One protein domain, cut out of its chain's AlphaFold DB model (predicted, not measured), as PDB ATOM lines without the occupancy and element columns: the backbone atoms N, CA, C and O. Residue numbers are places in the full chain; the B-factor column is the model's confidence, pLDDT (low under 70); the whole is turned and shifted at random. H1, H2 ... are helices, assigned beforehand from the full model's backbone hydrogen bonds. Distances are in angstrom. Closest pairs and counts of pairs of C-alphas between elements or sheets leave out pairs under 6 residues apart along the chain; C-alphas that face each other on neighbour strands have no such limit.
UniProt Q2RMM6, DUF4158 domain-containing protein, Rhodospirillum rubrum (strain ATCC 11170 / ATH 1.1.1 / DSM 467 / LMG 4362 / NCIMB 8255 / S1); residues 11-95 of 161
ATOM      1  N   ARG A  11       6.094  38.615   5.208       57.47
ATOM      2  CA  ARG A  11       5.657  38.498   6.599       57.47
ATOM      3  C   ARG A  11       4.777  39.696   6.895       57.47
ATOM      4  O   ARG A  11       5.029  40.790   6.398       57.47
ATOM      5  N   LEU A  12       3.755  39.491   7.720       59.44
ATOM      6  CA  LEU A  12       2.974  40.594   8.262       59.44
ATOM      7  C   LEU A  12       3.887  41.392   9.199       59.44
ATOM      8  O   LEU A  12       4.109  41.000  10.344       59.44
ATOM      9  N   THR A  13       4.471  42.475   8.692       58.38
ATOM     10  CA  THR A  13       5.221  43.424   9.513       58.38
ATOM     11  C   THR A  13       4.256  44.050  10.518       58.38
ATOM     12  O   THR A  13       3.151  44.443  10.153       58.38
ATOM     13  N   ALA A  14       4.655  44.133  11.789       55.69
ATOM     14  CA  ALA A  14       3.801  44.661  12.861       55.69
ATOM     15  C   ALA A  14       3.363  46.122  12.627       55.69
ATOM     16  O   ALA A  14       2.292  46.518  13.082       55.69
ATOM     17  N   SER A  15       4.160  46.881  11.869       53.84
ATOM     18  CA  SER A  15       3.884  48.258  11.453       53.84
ATOM     19  C   SER A  15       3.888  48.354   9.924       53.84
ATOM     20  O   SER A  15       4.900  48.766   9.351       53.84
ATOM     21  N   PRO A  16       2.810  47.930   9.245       60.53
ATOM     22  CA  PRO A  16       2.727  48.047   7.798       60.53
ATOM     23  C   PRO A  16       2.655  49.523   7.394       60.53
ATOM     24  O   PRO A  16       1.956  50.324   8.020       60.53
ATOM     25  N   GLY A  17       3.380  49.898   6.342       62.56
ATOM     26  CA  GLY A  17       3.302  51.254   5.795       62.56
ATOM     27  C   GLY A  17       1.942  51.525   5.134       62.56
ATOM     28  O   GLY A  17       1.239  50.598   4.735       62.56
ATOM     29  N   MET A  18       1.579  52.798   4.921       62.75
ATOM     30  CA  MET A  18       0.325  53.160   4.223       62.75
ATOM     31  C   MET A  18       0.191  52.510   2.832       62.75
ATOM     32  O   MET A  18      -0.903  52.129   2.425       62.75
ATOM     33  N   ALA A  19       1.307  52.336   2.116       61.41
ATOM     34  CA  ALA A  19       1.323  51.670   0.812       61.41
ATOM     35  C   ALA A  19       1.015  50.163   0.902       61.41
ATOM     36  O   ALA A  19       0.414  49.604  -0.013       61.41
ATOM     37  N   GLU A  20       1.390  49.510   2.004       65.50
ATOM     38  CA  GLU A  20       1.070  48.100   2.245       65.50
ATOM     39  C   GLU A  20      -0.396  47.950   2.660       65.50
ATOM     40  O   GLU A  20      -1.088  47.087   2.124       65.50
ATOM     41  N   LEU A  21      -0.901  48.846   3.518       70.75
ATOM     42  CA  LEU A  21      -2.314  48.907   3.925       70.75
ATOM     43  C   LEU A  21      -3.260  49.073   2.727       70.75
ATOM     44  O   LEU A  21      -4.300  48.419   2.671       70.75
ATOM     45  N   ALA A  22      -2.869  49.860   1.721       71.94
ATOM     46  CA  ALA A  22      -3.633  49.998   0.482       71.94
ATOM     47  C   ALA A  22      -3.819  48.660  -0.264       71.94
ATOM     48  O   ALA A  22      -4.860  48.442  -0.883       71.94
ATOM     49  N   GLY A  23      -2.856  47.736  -0.167       72.81
ATOM     50  CA  GLY A  23      -2.966  46.385  -0.729       72.81
ATOM     51  C   GLY A  23      -3.967  45.489   0.008       72.81
ATOM     52  O   GLY A  23      -4.486  44.533  -0.572       72.81
ATOM     53  N   PHE A  24      -4.286  45.813   1.263       78.00
ATOM     54  CA  PHE A  24      -5.309  45.126   2.048       78.00
ATOM     55  C   PHE A  24      -6.713  45.695   1.830       78.00
ATOM     56  O   PHE A  24      -7.674  45.086   2.284       78.00
ATOM     57  N   THR A  25      -6.882  46.791   1.089       82.06
ATOM     58  CA  THR A  25      -8.210  47.342   0.792       82.06
ATOM     59  C   THR A  25      -9.048  46.340  -0.022       82.06
ATOM     60  O   THR A  25      -8.599  45.880  -1.080       82.06
ATOM     61  N   PRO A  26     -10.238  45.932   0.457       82.19
ATOM     62  CA  PRO A  26     -11.102  45.007  -0.265       82.19
ATOM     63  C   PRO A  26     -11.774  45.655  -1.481       82.19
ATOM     64  O   PRO A  26     -12.163  46.819  -1.464       82.19
ATOM     65  N   THR A  27     -11.940  44.867  -2.537       83.25
ATOM     66  CA  THR A  27     -12.638  45.239  -3.772       83.25
ATOM     67  C   THR A  27     -14.138  44.988  -3.622       83.25
ATOM     68  O   THR A  27     -14.558  44.123  -2.853       83.25
ATOM     69  N   ALA A  28     -14.972  45.674  -4.407       78.88
ATOM     70  CA  ALA A  28     -16.428  45.501  -4.377       78.88
ATOM     71  C   ALA A  28     -16.880  44.036  -4.572       78.88
ATOM     72  O   ALA A  28     -17.783  43.575  -3.876       78.88
ATOM     73  N   ALA A  29     -16.214  43.278  -5.453       79.19
ATOM     74  CA  ALA A  29     -16.490  41.854  -5.660       79.19
ATOM     75  C   ALA A  29     -16.226  41.010  -4.398       79.19
ATOM     76  O   ALA A  29     -17.005  40.119  -4.062       79.19
ATOM     77  N   GLU A  30     -15.160  41.328  -3.661       83.50
ATOM     78  CA  GLU A  30     -14.820  40.665  -2.401       83.50
ATOM     79  C   GLU A  30     -15.856  41.010  -1.326       83.50
ATOM     80  O   GLU A  30     -16.354  40.123  -0.637       83.50
ATOM     81  N   MET A  31     -16.260  42.281  -1.229       81.62
ATOM     82  CA  MET A  31     -17.302  42.709  -0.291       81.62
ATOM     83  C   MET A  31     -18.653  42.035  -0.568       81.62
ATOM     84  O   MET A  31     -19.331  41.619   0.377       81.62
ATOM     85  N   ALA A  32     -19.024  41.879  -1.843       84.19
ATOM     86  CA  ALA A  32     -20.227  41.163  -2.259       84.19
ATOM     87  C   ALA A  32     -20.146  39.667  -1.916       84.19
ATOM     88  O   ALA A  32     -21.100  39.108  -1.373       84.19
ATOM     89  N   PHE A  33     -18.996  39.029  -2.153       84.75
ATOM     90  CA  PHE A  33     -18.766  37.631  -1.781       84.75
ATOM     91  C   PHE A  33     -18.913  37.408  -0.270       84.75
ATOM     92  O   PHE A  33     -19.649  36.519   0.167       84.75
ATOM     93  N   VAL A  34     -18.254  38.240   0.541       86.38
ATOM     94  CA  VAL A  34     -18.290  38.119   2.003       86.38
ATOM     95  C   VAL A  34     -19.706  38.391   2.533       86.38
ATOM     96  O   VAL A  34     -20.204  37.626   3.363       86.38
ATOM     97  N   GLY A  35     -20.400  39.404   1.999       83.25
ATOM     98  CA  GLY A  35     -21.795  39.705   2.343       83.25
ATOM     99  C   GLY A  35     -22.786  38.604   1.943       83.25
ATOM    100  O   GLY A  35     -23.707  38.295   2.699       83.25
ATOM    101  N   GLY A  36     -22.573  37.949   0.799       83.81
ATOM    102  CA  GLY A  36     -23.389  36.815   0.357       83.81
ATOM    103  C   GLY A  36     -23.167  35.549   1.188       83.81
ATOM    104  O   GLY A  36     -24.073  34.725   1.329       83.81
ATOM    105  N   ARG A  37     -21.975  35.384   1.776       84.00
ATOM    106  CA  ARG A  37     -21.616  34.175   2.526       84.00
ATOM    107  C   ARG A  37     -22.039  34.217   3.988       84.00
ATOM    108  O   ARG A  37     -22.279  33.162   4.578       84.00
ATOM    109  N   THR A  38     -22.080  35.391   4.611       82.12
ATOM    110  CA  THR A  38     -22.403  35.528   6.034       82.12
ATOM    111  C   THR A  38     -23.135  36.834   6.314       82.12
ATOM    112  O   THR A  38     -22.661  37.911   5.976       82.12
ATOM    113  N   ARG A  39     -24.275  36.729   7.011       81.69
ATOM    114  CA  ARG A  39     -25.099  37.882   7.419       81.69
ATOM    115  C   ARG A  39     -24.669  38.522   8.744       81.69
ATOM    116  O   ARG A  39     -25.085  39.630   9.040       81.69
ATOM    117  N   ARG A  40     -23.876  37.819   9.561       85.12
ATOM    118  CA  ARG A  40     -23.400  38.298  10.871       85.12
ATOM    119  C   ARG A  40     -22.101  39.088  10.730       85.12
ATOM    120  O   ARG A  40     -21.183  38.600  10.079       85.12
ATOM    121  N   ALA A  41     -22.007  40.233  11.402       85.00
ATOM    122  CA  ALA A  41     -20.842  41.119  11.369       85.00
ATOM    123  C   ALA A  41     -19.528  40.408  11.759       85.00
ATOM    124  O   ALA A  41     -18.555  40.468  11.011       85.00
ATOM    125  N   GLY A  42     -19.519  39.627  12.848       86.12
ATOM    126  CA  GLY A  42     -18.318  38.936  13.346       86.12
ATOM    127  C   GLY A  42     -17.656  37.991  12.331       86.12
ATOM    128  O   GLY A  42     -16.540  38.256  11.878       86.12
ATOM    129  N   PRO A  43     -18.335  36.915  11.884       87.00
ATOM    130  CA  PRO A  43     -17.750  36.013  10.900       87.00
ATOM    131  C   PRO A  43     -17.590  36.650   9.508       87.00
ATOM    132  O   PRO A  43     -16.809  36.140   8.707       87.00
ATOM    133  N   ARG A  44     -18.269  37.772   9.217       89.12
ATOM    134  CA  ARG A  44     -18.040  38.576   8.005       89.12
ATOM    135  C   ARG A  44     -16.662  39.244   8.044       89.12
ATOM    136  O   ARG A  44     -15.910  39.107   7.080       89.12
ATOM    137  N   LEU A  45     -16.293  39.877   9.160       88.69
ATOM    138  CA  LEU A  45     -14.954  40.445   9.342       88.69
ATOM    139  C   LEU A  45     -13.879  39.346   9.337       88.69
ATOM    140  O   LEU A  45     -12.883  39.465   8.625       88.69
ATOM    141  N   ALA A  46     -14.115  38.230  10.036       89.44
ATOM    142  CA  ALA A  46     -13.202  37.082  10.040       89.44
ATOM    143  C   ALA A  46     -12.953  36.522   8.631       89.44
ATOM    144  O   ALA A  46     -11.810  36.252   8.257       89.44
ATOM    145  N   LEU A  47     -14.008  36.383   7.823       90.00
ATOM    146  CA  LEU A  47     -13.895  35.920   6.442       90.00
ATOM    147  C   LEU A  47     -13.078  36.886   5.582       90.00
ATOM    148  O   LEU A  47     -12.242  36.443   4.796       90.00
ATOM    149  N   LEU A  48     -13.308  38.191   5.739       90.12
ATOM    150  CA  LEU A  48     -12.604  39.227   4.991       90.12
ATOM    151  C   LEU A  48     -11.104  39.236   5.317       90.12
ATOM    152  O   LEU A  48     -10.273  39.241   4.409       90.12
ATOM    153  N   VAL A  49     -10.757  39.158   6.603       89.38
ATOM    154  CA  VAL A  49      -9.365  39.079   7.066       89.38
ATOM    155  C   VAL A  49      -8.686  37.824   6.515       89.38
ATOM    156  O   VAL A  49      -7.593  37.919   5.956       89.38
ATOM    157  N   LEU A  50      -9.333  36.655   6.597       88.69
ATOM    158  CA  LEU A  50      -8.793  35.408   6.042       88.69
ATOM    159  C   LEU A  50      -8.602  35.486   4.525       88.69
ATOM    160  O   LEU A  50      -7.597  35.003   4.013       88.69
ATOM    161  N   LEU A  51      -9.534  36.112   3.803       88.12
ATOM    162  CA  LEU A  51      -9.436  36.284   2.357       88.12
ATOM    163  C   LEU A  51      -8.225  37.144   1.977       88.12
ATOM    164  O   LEU A  51      -7.406  36.719   1.163       88.12
ATOM    165  N   LYS A  52      -8.079  38.327   2.585       86.56
ATOM    166  CA  LYS A  52      -6.999  39.264   2.233       86.56
ATOM    167  C   LYS A  52      -5.634  38.761   2.683       86.56
ATOM    168  O   LYS A  52      -4.672  38.848   1.924       86.56
ATOM    169  N   THR A  53      -5.549  38.160   3.869       83.88
ATOM    170  CA  THR A  53      -4.303  37.529   4.330       83.88
ATOM    171  C   THR A  53      -3.908  36.349   3.447       83.88
ATOM    172  O   THR A  53      -2.743  36.250   3.079       83.88
ATOM    173  N   TYR A  54      -4.859  35.515   3.013       83.88
ATOM    174  CA  TYR A  54      -4.570  34.411   2.097       83.88
ATOM    175  C   TYR A  54      -4.126  34.894   0.710       83.88
ATOM    176  O   TYR A  54      -3.199  34.328   0.143       83.88
ATOM    177  N   GLN A  55      -4.718  35.960   0.169       79.31
ATOM    178  CA  GLN A  55      -4.268  36.538  -1.104       79.31
ATOM    179  C   GLN A  55      -2.866  37.157  -1.019       79.31
ATOM    180  O   GLN A  55      -2.114  37.096  -1.989       79.31
ATOM    181  N   HIS A  56      -2.515  37.749   0.124       77.94
ATOM    182  CA  HIS A  56      -1.230  38.420   0.312       77.94
ATOM    183  C   HIS A  56      -0.094  37.448   0.677       77.94
ATOM    184  O   HIS A  56       1.037  37.618   0.229       77.94
ATOM    185  N   LEU A  57      -0.392  36.422   1.482       76.25
ATOM    186  CA  LEU A  57       0.593  35.482   2.032       76.25
ATOM    187  C   LEU A  57       0.585  34.108   1.347       76.25
ATOM    188  O   LEU A  57       1.581  33.393   1.389       76.25
ATOM    189  N   GLY A  58      -0.539  33.699   0.752       75.94
ATOM    190  CA  GLY A  58      -0.735  32.361   0.177       75.94
ATOM    191  C   GLY A  58      -1.043  31.255   1.196       75.94
ATOM    192  O   GLY A  58      -1.232  30.101   0.808       75.94
ATOM    193  N   TYR A  59      -1.117  31.574   2.492       79.19
ATOM    194  CA  TYR A  59      -1.449  30.635   3.569       79.19
ATOM    195  C   TYR A  59      -2.398  31.259   4.600       79.19
ATOM    196  O   TYR A  59      -2.584  32.473   4.650       79.19
ATOM    197  N   PHE A  60      -3.036  30.415   5.416       81.69
ATOM    198  CA  PHE A  60      -3.979  30.862   6.441       81.69
ATOM    199  C   PHE A  60      -3.252  31.207   7.736       81.69
ATOM    200  O   PHE A  60      -2.572  30.361   8.314       81.69
ATOM    201  N   VAL A  61      -3.446  32.433   8.212       82.31
ATOM    202  CA  VAL A  61      -2.953  32.894   9.514       82.31
ATOM    203  C   VAL A  61      -4.037  32.790  10.587       82.31
ATOM    204  O   VAL A  61      -5.235  32.695  10.302       82.31
ATOM    205  N   ALA A  62      -3.612  32.734  11.844       82.31
ATOM    206  CA  ALA A  62      -4.497  32.900  12.992       82.31
ATOM    207  C   ALA A  62      -4.988  34.356  13.048       82.31
ATOM    208  O   ALA A  62      -4.209  35.277  12.794       82.31
ATOM    209  N   LEU A  63      -6.260  34.576  13.383       82.94
ATOM    210  CA  LEU A  63      -6.851  35.924  13.411       82.94
ATOM    211  C   LEU A  63      -6.193  36.802  14.487       82.94
ATOM    212  O   LEU A  63      -6.029  38.009  14.301       82.94
ATOM    213  N   GLY A  64      -5.740  36.181  15.578       79.88
ATOM    214  CA  GLY A  64      -4.955  36.839  16.625       79.88
ATOM    215  C   GLY A  64      -3.509  37.168  16.231       79.88
ATOM    216  O   GLY A  64      -2.874  37.968  16.906       79.88
ATOM    217  N   GLN A  65      -2.978  36.583  15.151       78.69
ATOM    218  CA  GLN A  65      -1.622  36.869  14.650       78.69
ATOM    219  C   GLN A  65      -1.602  37.991  13.605       78.69
ATOM    220  O   GLN A  65      -0.529  38.428  13.190       78.69
ATOM    221  N   VAL A  66      -2.771  38.457  13.156       82.19
ATOM    222  CA  VAL A  66      -2.863  39.574  12.216       82.19
ATOM    223  C   VAL A  66      -2.609  40.885  12.968       82.19
ATOM    224  O   VAL A  66      -3.292  41.134  13.967       82.19
ATOM    225  N   PRO A  67      -1.672  41.736  12.503       80.88
ATOM    226  CA  PRO A  67      -1.409  43.032  13.115       80.88
ATOM    227  C   PRO A  67      -2.682  43.877  13.256       80.88
ATOM    228  O   PRO A  67      -3.484  43.914  12.315       80.88
ATOM    229  N   PRO A  68      -2.856  44.598  14.380       79.81
ATOM    230  CA  PRO A  68      -4.035  45.424  14.623       79.81
ATOM    231  C   PRO A  68      -4.266  46.430  13.497       79.81
ATOM    232  O   PRO A  68      -5.361  46.457  12.960       79.81
ATOM    233  N   ALA A  69      -3.215  47.093  12.999       79.69
ATOM    234  CA  ALA A  69      -3.315  48.048  11.891       79.69
ATOM    235  C   ALA A  69      -4.043  47.496  10.646       79.69
ATOM    236  O   ALA A  69      -4.787  48.221   9.989       79.69
ATOM    237  N   ILE A  70      -3.861  46.211  10.320       81.75
ATOM    238  CA  ILE A  70      -4.530  45.576   9.174       81.75
ATOM    239  C   ILE A  70      -5.983  45.252   9.515       81.75
ATOM    240  O   ILE A  70      -6.866  45.448   8.683       81.75
ATOM    241  N   ARG A  71      -6.241  44.756  10.730       85.81
ATOM    242  CA  ARG A  71      -7.603  44.451  11.186       85.81
ATOM    243  C   ARG A  71      -8.447  45.723  11.258       85.81
ATOM    244  O   ARG A  71      -9.561  45.720  10.748       85.81
ATOM    245  N   ASP A  72      -7.880  46.798  11.794       85.31
ATOM    246  CA  ASP A  72      -8.515  48.107  11.952       85.31
ATOM    247  C   ASP A  72      -8.813  48.730  10.586       85.31
ATOM    248  O   ASP A  72      -9.926  49.192  10.345       85.31
ATOM    249  N   HIS A  73      -7.857  48.674   9.650       86.12
ATOM    250  CA  HIS A  73      -8.071  49.129   8.272       86.12
ATOM    251  C   HIS A  73      -9.199  48.355   7.585       86.12
ATOM    252  O   HIS A  73     -10.104  48.951   7.007       86.12
ATOM    253  N   LEU A  74      -9.193  47.023   7.685       86.44
ATOM    254  CA  LEU A  74     -10.235  46.183   7.091       86.44
ATOM    255  C   LEU A  74     -11.605  46.422   7.724       86.44
ATOM    256  O   LEU A  74     -12.602  46.475   7.005       86.44
ATOM    257  N   ALA A  75     -11.660  46.572   9.046       87.69
ATOM    258  CA  ALA A  75     -12.891  46.860   9.765       87.69
ATOM    259  C   ALA A  75     -13.436  48.247   9.406       87.69
ATOM    260  O   ALA A  75     -14.635  48.374   9.189       87.69
ATOM    261  N   THR A  76     -12.562  49.243   9.246       87.81
ATOM    262  CA  THR A  76     -12.931  50.604   8.830       87.81
ATOM    263  C   THR A  76     -13.494  50.613   7.413       87.81
ATOM    264  O   THR A  76     -14.544  51.194   7.167       87.81
ATOM    265  N   VAL A  77     -12.835  49.932   6.468       86.38
ATOM    266  CA  VAL A  77     -13.308  49.876   5.074       86.38
ATOM    267  C   VAL A  77     -14.604  49.070   4.945       86.38
ATOM    268  O   VAL A  77     -15.431  49.372   4.088       86.38
ATOM    269  N   ALA A  78     -14.791  48.041   5.774       83.88
ATOM    270  CA  ALA A  78     -15.985  47.201   5.749       83.88
ATOM    271  C   ALA A  78     -17.144  47.719   6.619       83.88
ATOM    272  O   ALA A  78     -18.206  47.097   6.589       83.88
ATOM    273  N   ASP A  79     -16.940  48.804   7.372       87.44
ATOM    274  CA  ASP A  79     -17.872  49.333   8.378       87.44
ATOM    275  C   ASP A  79     -18.254  48.289   9.456       87.44
ATOM    276  O   ASP A  79     -19.415  48.071   9.787       87.44
ATOM    277  N   LEU A  80     -17.249  47.561   9.965       85.69
ATOM    278  CA  LEU A  80     -17.386  46.444  10.920       85.69
ATOM    279  C   LEU A  80     -16.537  46.633  12.190       85.69
ATOM    280  O   LEU A  80     -16.140  45.655  12.826       85.69
ATOM    281  N   CYS A  81     -16.233  47.876  12.567       84.81
ATOM    282  CA  CYS A  81     -15.391  48.183  13.731       84.81
ATOM    283  C   CYS A  81     -15.950  47.625  15.052       84.81
ATOM    284  O   CYS A  81     -15.179  47.260  15.931       84.81
ATOM    285  N   GLU A  82     -17.272  47.481  15.169       84.81
ATOM    286  CA  GLU A  82     -17.955  46.946  16.357       84.81
ATOM    287  C   GLU A  82     -17.588  45.495  16.710       84.81
ATOM    288  O   GLU A  82     -17.656  45.105  17.871       84.81
ATOM    289  N   VAL A  83     -17.197  44.678  15.727       84.81
ATOM    290  CA  VAL A  83     -16.910  43.248  15.942       84.81
ATOM    291  C   VAL A  83     -15.421  42.924  15.974       84.81
ATOM    292  O   VAL A  83     -15.050  41.753  16.086       84.81
ATOM    293  N   LEU A  84     -14.575  43.948  15.880       84.38
ATOM    294  CA  LEU A  84     -13.123  43.827  15.834       84.38
ATOM    295  C   LEU A  84     -12.563  43.080  17.057       84.38
ATOM    296  O   LEU A  84     -11.716  42.201  16.896       84.38
ATOM    297  N   ASP A  85     -13.097  43.357  18.247       83.31
ATOM    298  CA  ASP A  85     -12.664  42.730  19.503       83.31
ATOM    299  C   ASP A  85     -13.040  41.247  19.589       83.31
ATOM    300  O   ASP A  85     -12.303  40.446  20.157       83.31
ATOM    301  N   THR A  86     -14.151  40.855  18.961       83.12
ATOM    302  CA  THR A  86     -14.627  39.458  18.932       83.12
ATOM    303  C   THR A  86     -13.935  38.612  17.861       83.12
ATOM    304  O   THR A  86     -14.155  37.406  17.767       83.12
ATOM    305  N   LEU A  87     -13.104  39.226  17.012       82.56
ATOM    306  CA  LEU A  87     -12.432  38.557  15.898       82.56
ATOM    307  C   LEU A  87     -11.594  37.328  16.316       82.56
ATOM    308  O   LEU A  87     -11.688  36.307  15.627       82.56
ATOM    309  N   PRO A  88     -10.785  37.368  17.398       81.81
ATOM    310  CA  PRO A  88      -9.959  36.232  17.810       81.81
ATOM    311  C   PRO A  88     -10.782  35.007  18.231       81.81
ATOM    312  O   PRO A  88     -10.331  33.878  18.047       81.81
ATOM    313  N   ASP A  89     -12.009  35.206  18.715       83.19
ATOM    314  CA  ASP A  89     -12.874  34.124  19.205       83.19
ATOM    315  C   ASP A  89     -13.322  33.181  18.078       83.19
ATOM    316  O   ASP A  89     -13.640  32.010  18.295       83.19
ATOM    317  N   TYR A  90     -13.301  33.660  16.833       80.25
ATOM    318  CA  TYR A  90     -13.654  32.854  15.666       80.25
ATOM    319  C   TYR A  90     -12.541  31.894  15.229       80.25
ATOM    320  O   TYR A  90     -12.783  31.061  14.352       80.25
ATOM    321  N   ASP A  91     -11.350  31.975  15.831       75.88
ATOM    322  CA  ASP A  91     -10.190  31.152  15.481       75.88
ATOM    323  C   ASP A  91     -10.313  29.703  15.998       75.88
ATOM    324  O   ASP A  91      -9.943  28.748  15.319       75.88
ATOM    325  N   SER A  92     -10.918  29.511  17.171       68.88
ATOM    326  CA  SER A  92     -11.138  28.190  17.786       68.88
ATOM    327  C   SER A  92     -12.458  27.528  17.370       68.88
ATOM    328  O   SER A  92     -12.733  26.382  17.725       68.88
ATOM    329  N   SER A  93     -13.292  28.237  16.608       69.56
ATOM    330  CA  SER A  93     -14.663  27.826  16.316       69.56
ATOM    331  C   SER A  93     -14.787  26.990  15.034       69.56
ATOM    332  O   SER A  93     -14.006  27.127  14.089       69.56
ATOM    333  N   THR A  94     -15.861  26.197  14.923       79.81
ATOM    334  CA  THR A  94     -16.273  25.522  13.671       79.81
ATOM    335  C   THR A  94     -16.448  26.500  12.505       79.81
ATOM    336  O   THR A  94     -16.348  26.111  11.336       79.81
ATOM    337  N   TYR A  95     -16.644  27.791  12.802       81.50
ATOM    338  CA  TYR A  95     -16.597  28.863  11.815       81.50
ATOM    339  C   TYR A  95     -15.262  28.912  11.064       81.50
ATOM    340  O   TYR A  95     -15.306  28.991   9.839       81.50
TER     341      TYR A  95
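Overview. This is residues 11 to 95 of the 161 residues of the protein "DUF4158 domain-containing protein" of Rhodospirillum rubrum (strain ATCC 11170 / ATH 1.1.1 / DSM 467 / LMG 4362 / NCIMB 8255 / S1) (UniProt Q2RMM6). One long helix, H3, runs through the middle of a rounded body, and three shorter helices, H2, H4 and H5, pack on different sides of its first part, within residues 42 to 49. H1 lies farther out and packs on H4, and the helices that touch mostly cross rather than lie side by side. The printed part has 85 residues with five named helices, in the order H1 to H5, and no named strand; the class is all helix. The whole is compact, with a radius of gyration of the C-alphas of 11.8 A and spans of 31 by 28 by 25 A.

Along the chain. H3, residues 41 to 57, is 24.1 A long, from C-alpha 41 at (-20.842, 41.119, 11.369) to C-alpha 57 at (0.593, 35.482, 2.032). H4, residues 68 to 78, measures 15.0 A, and H2, residues 28 to 37, 14.2 A. H1, residues 18 to 24, measures 10.1 A and begins at C-alpha 18 at (0.325, 53.160, 4.223). H5, residues 87 to 90, measures 5.8 A.

Arrangement. The hub H3 touches H2 with residues 44 to 48 alone, at a steep tilt of 50 degrees, opposite ways; the closest C-alphas, of Val 34 and Arg 44, are 6.0 A apart. With residues 45 to 49 alone it touches H4, at a steep tilt of 62 degrees, opposite ways; the closest C-alphas are Leu 45 and Ala 75, 6.8 A. With residues 42 to 46 alone it touches H5, closest at the C-alphas of Ala 46 and Leu 87, 6.1 A. H1 touches H4, with the closest C-alphas, Leu 21 and Ile 70, 6.6 A apart. H1 and H5 are apart, as are H2 and H5. In H2, H3 and H4 every O i to N i+4 pair is within hydrogen-bond range; in H1 1 of 3 is, beside 3 of 4 O i to N i+3 pairs, and H5 is too short for an O i to N i+4 pair.

Size, cuts and confidence. The C-alphas farthest apart, of Ala 19 and Thr 94, are 34.0 A apart. The printed part has no cut and no long link. The mean pLDDT of the printed part is 79.9, with residues 11 to 20 and 92 to 93 under 70.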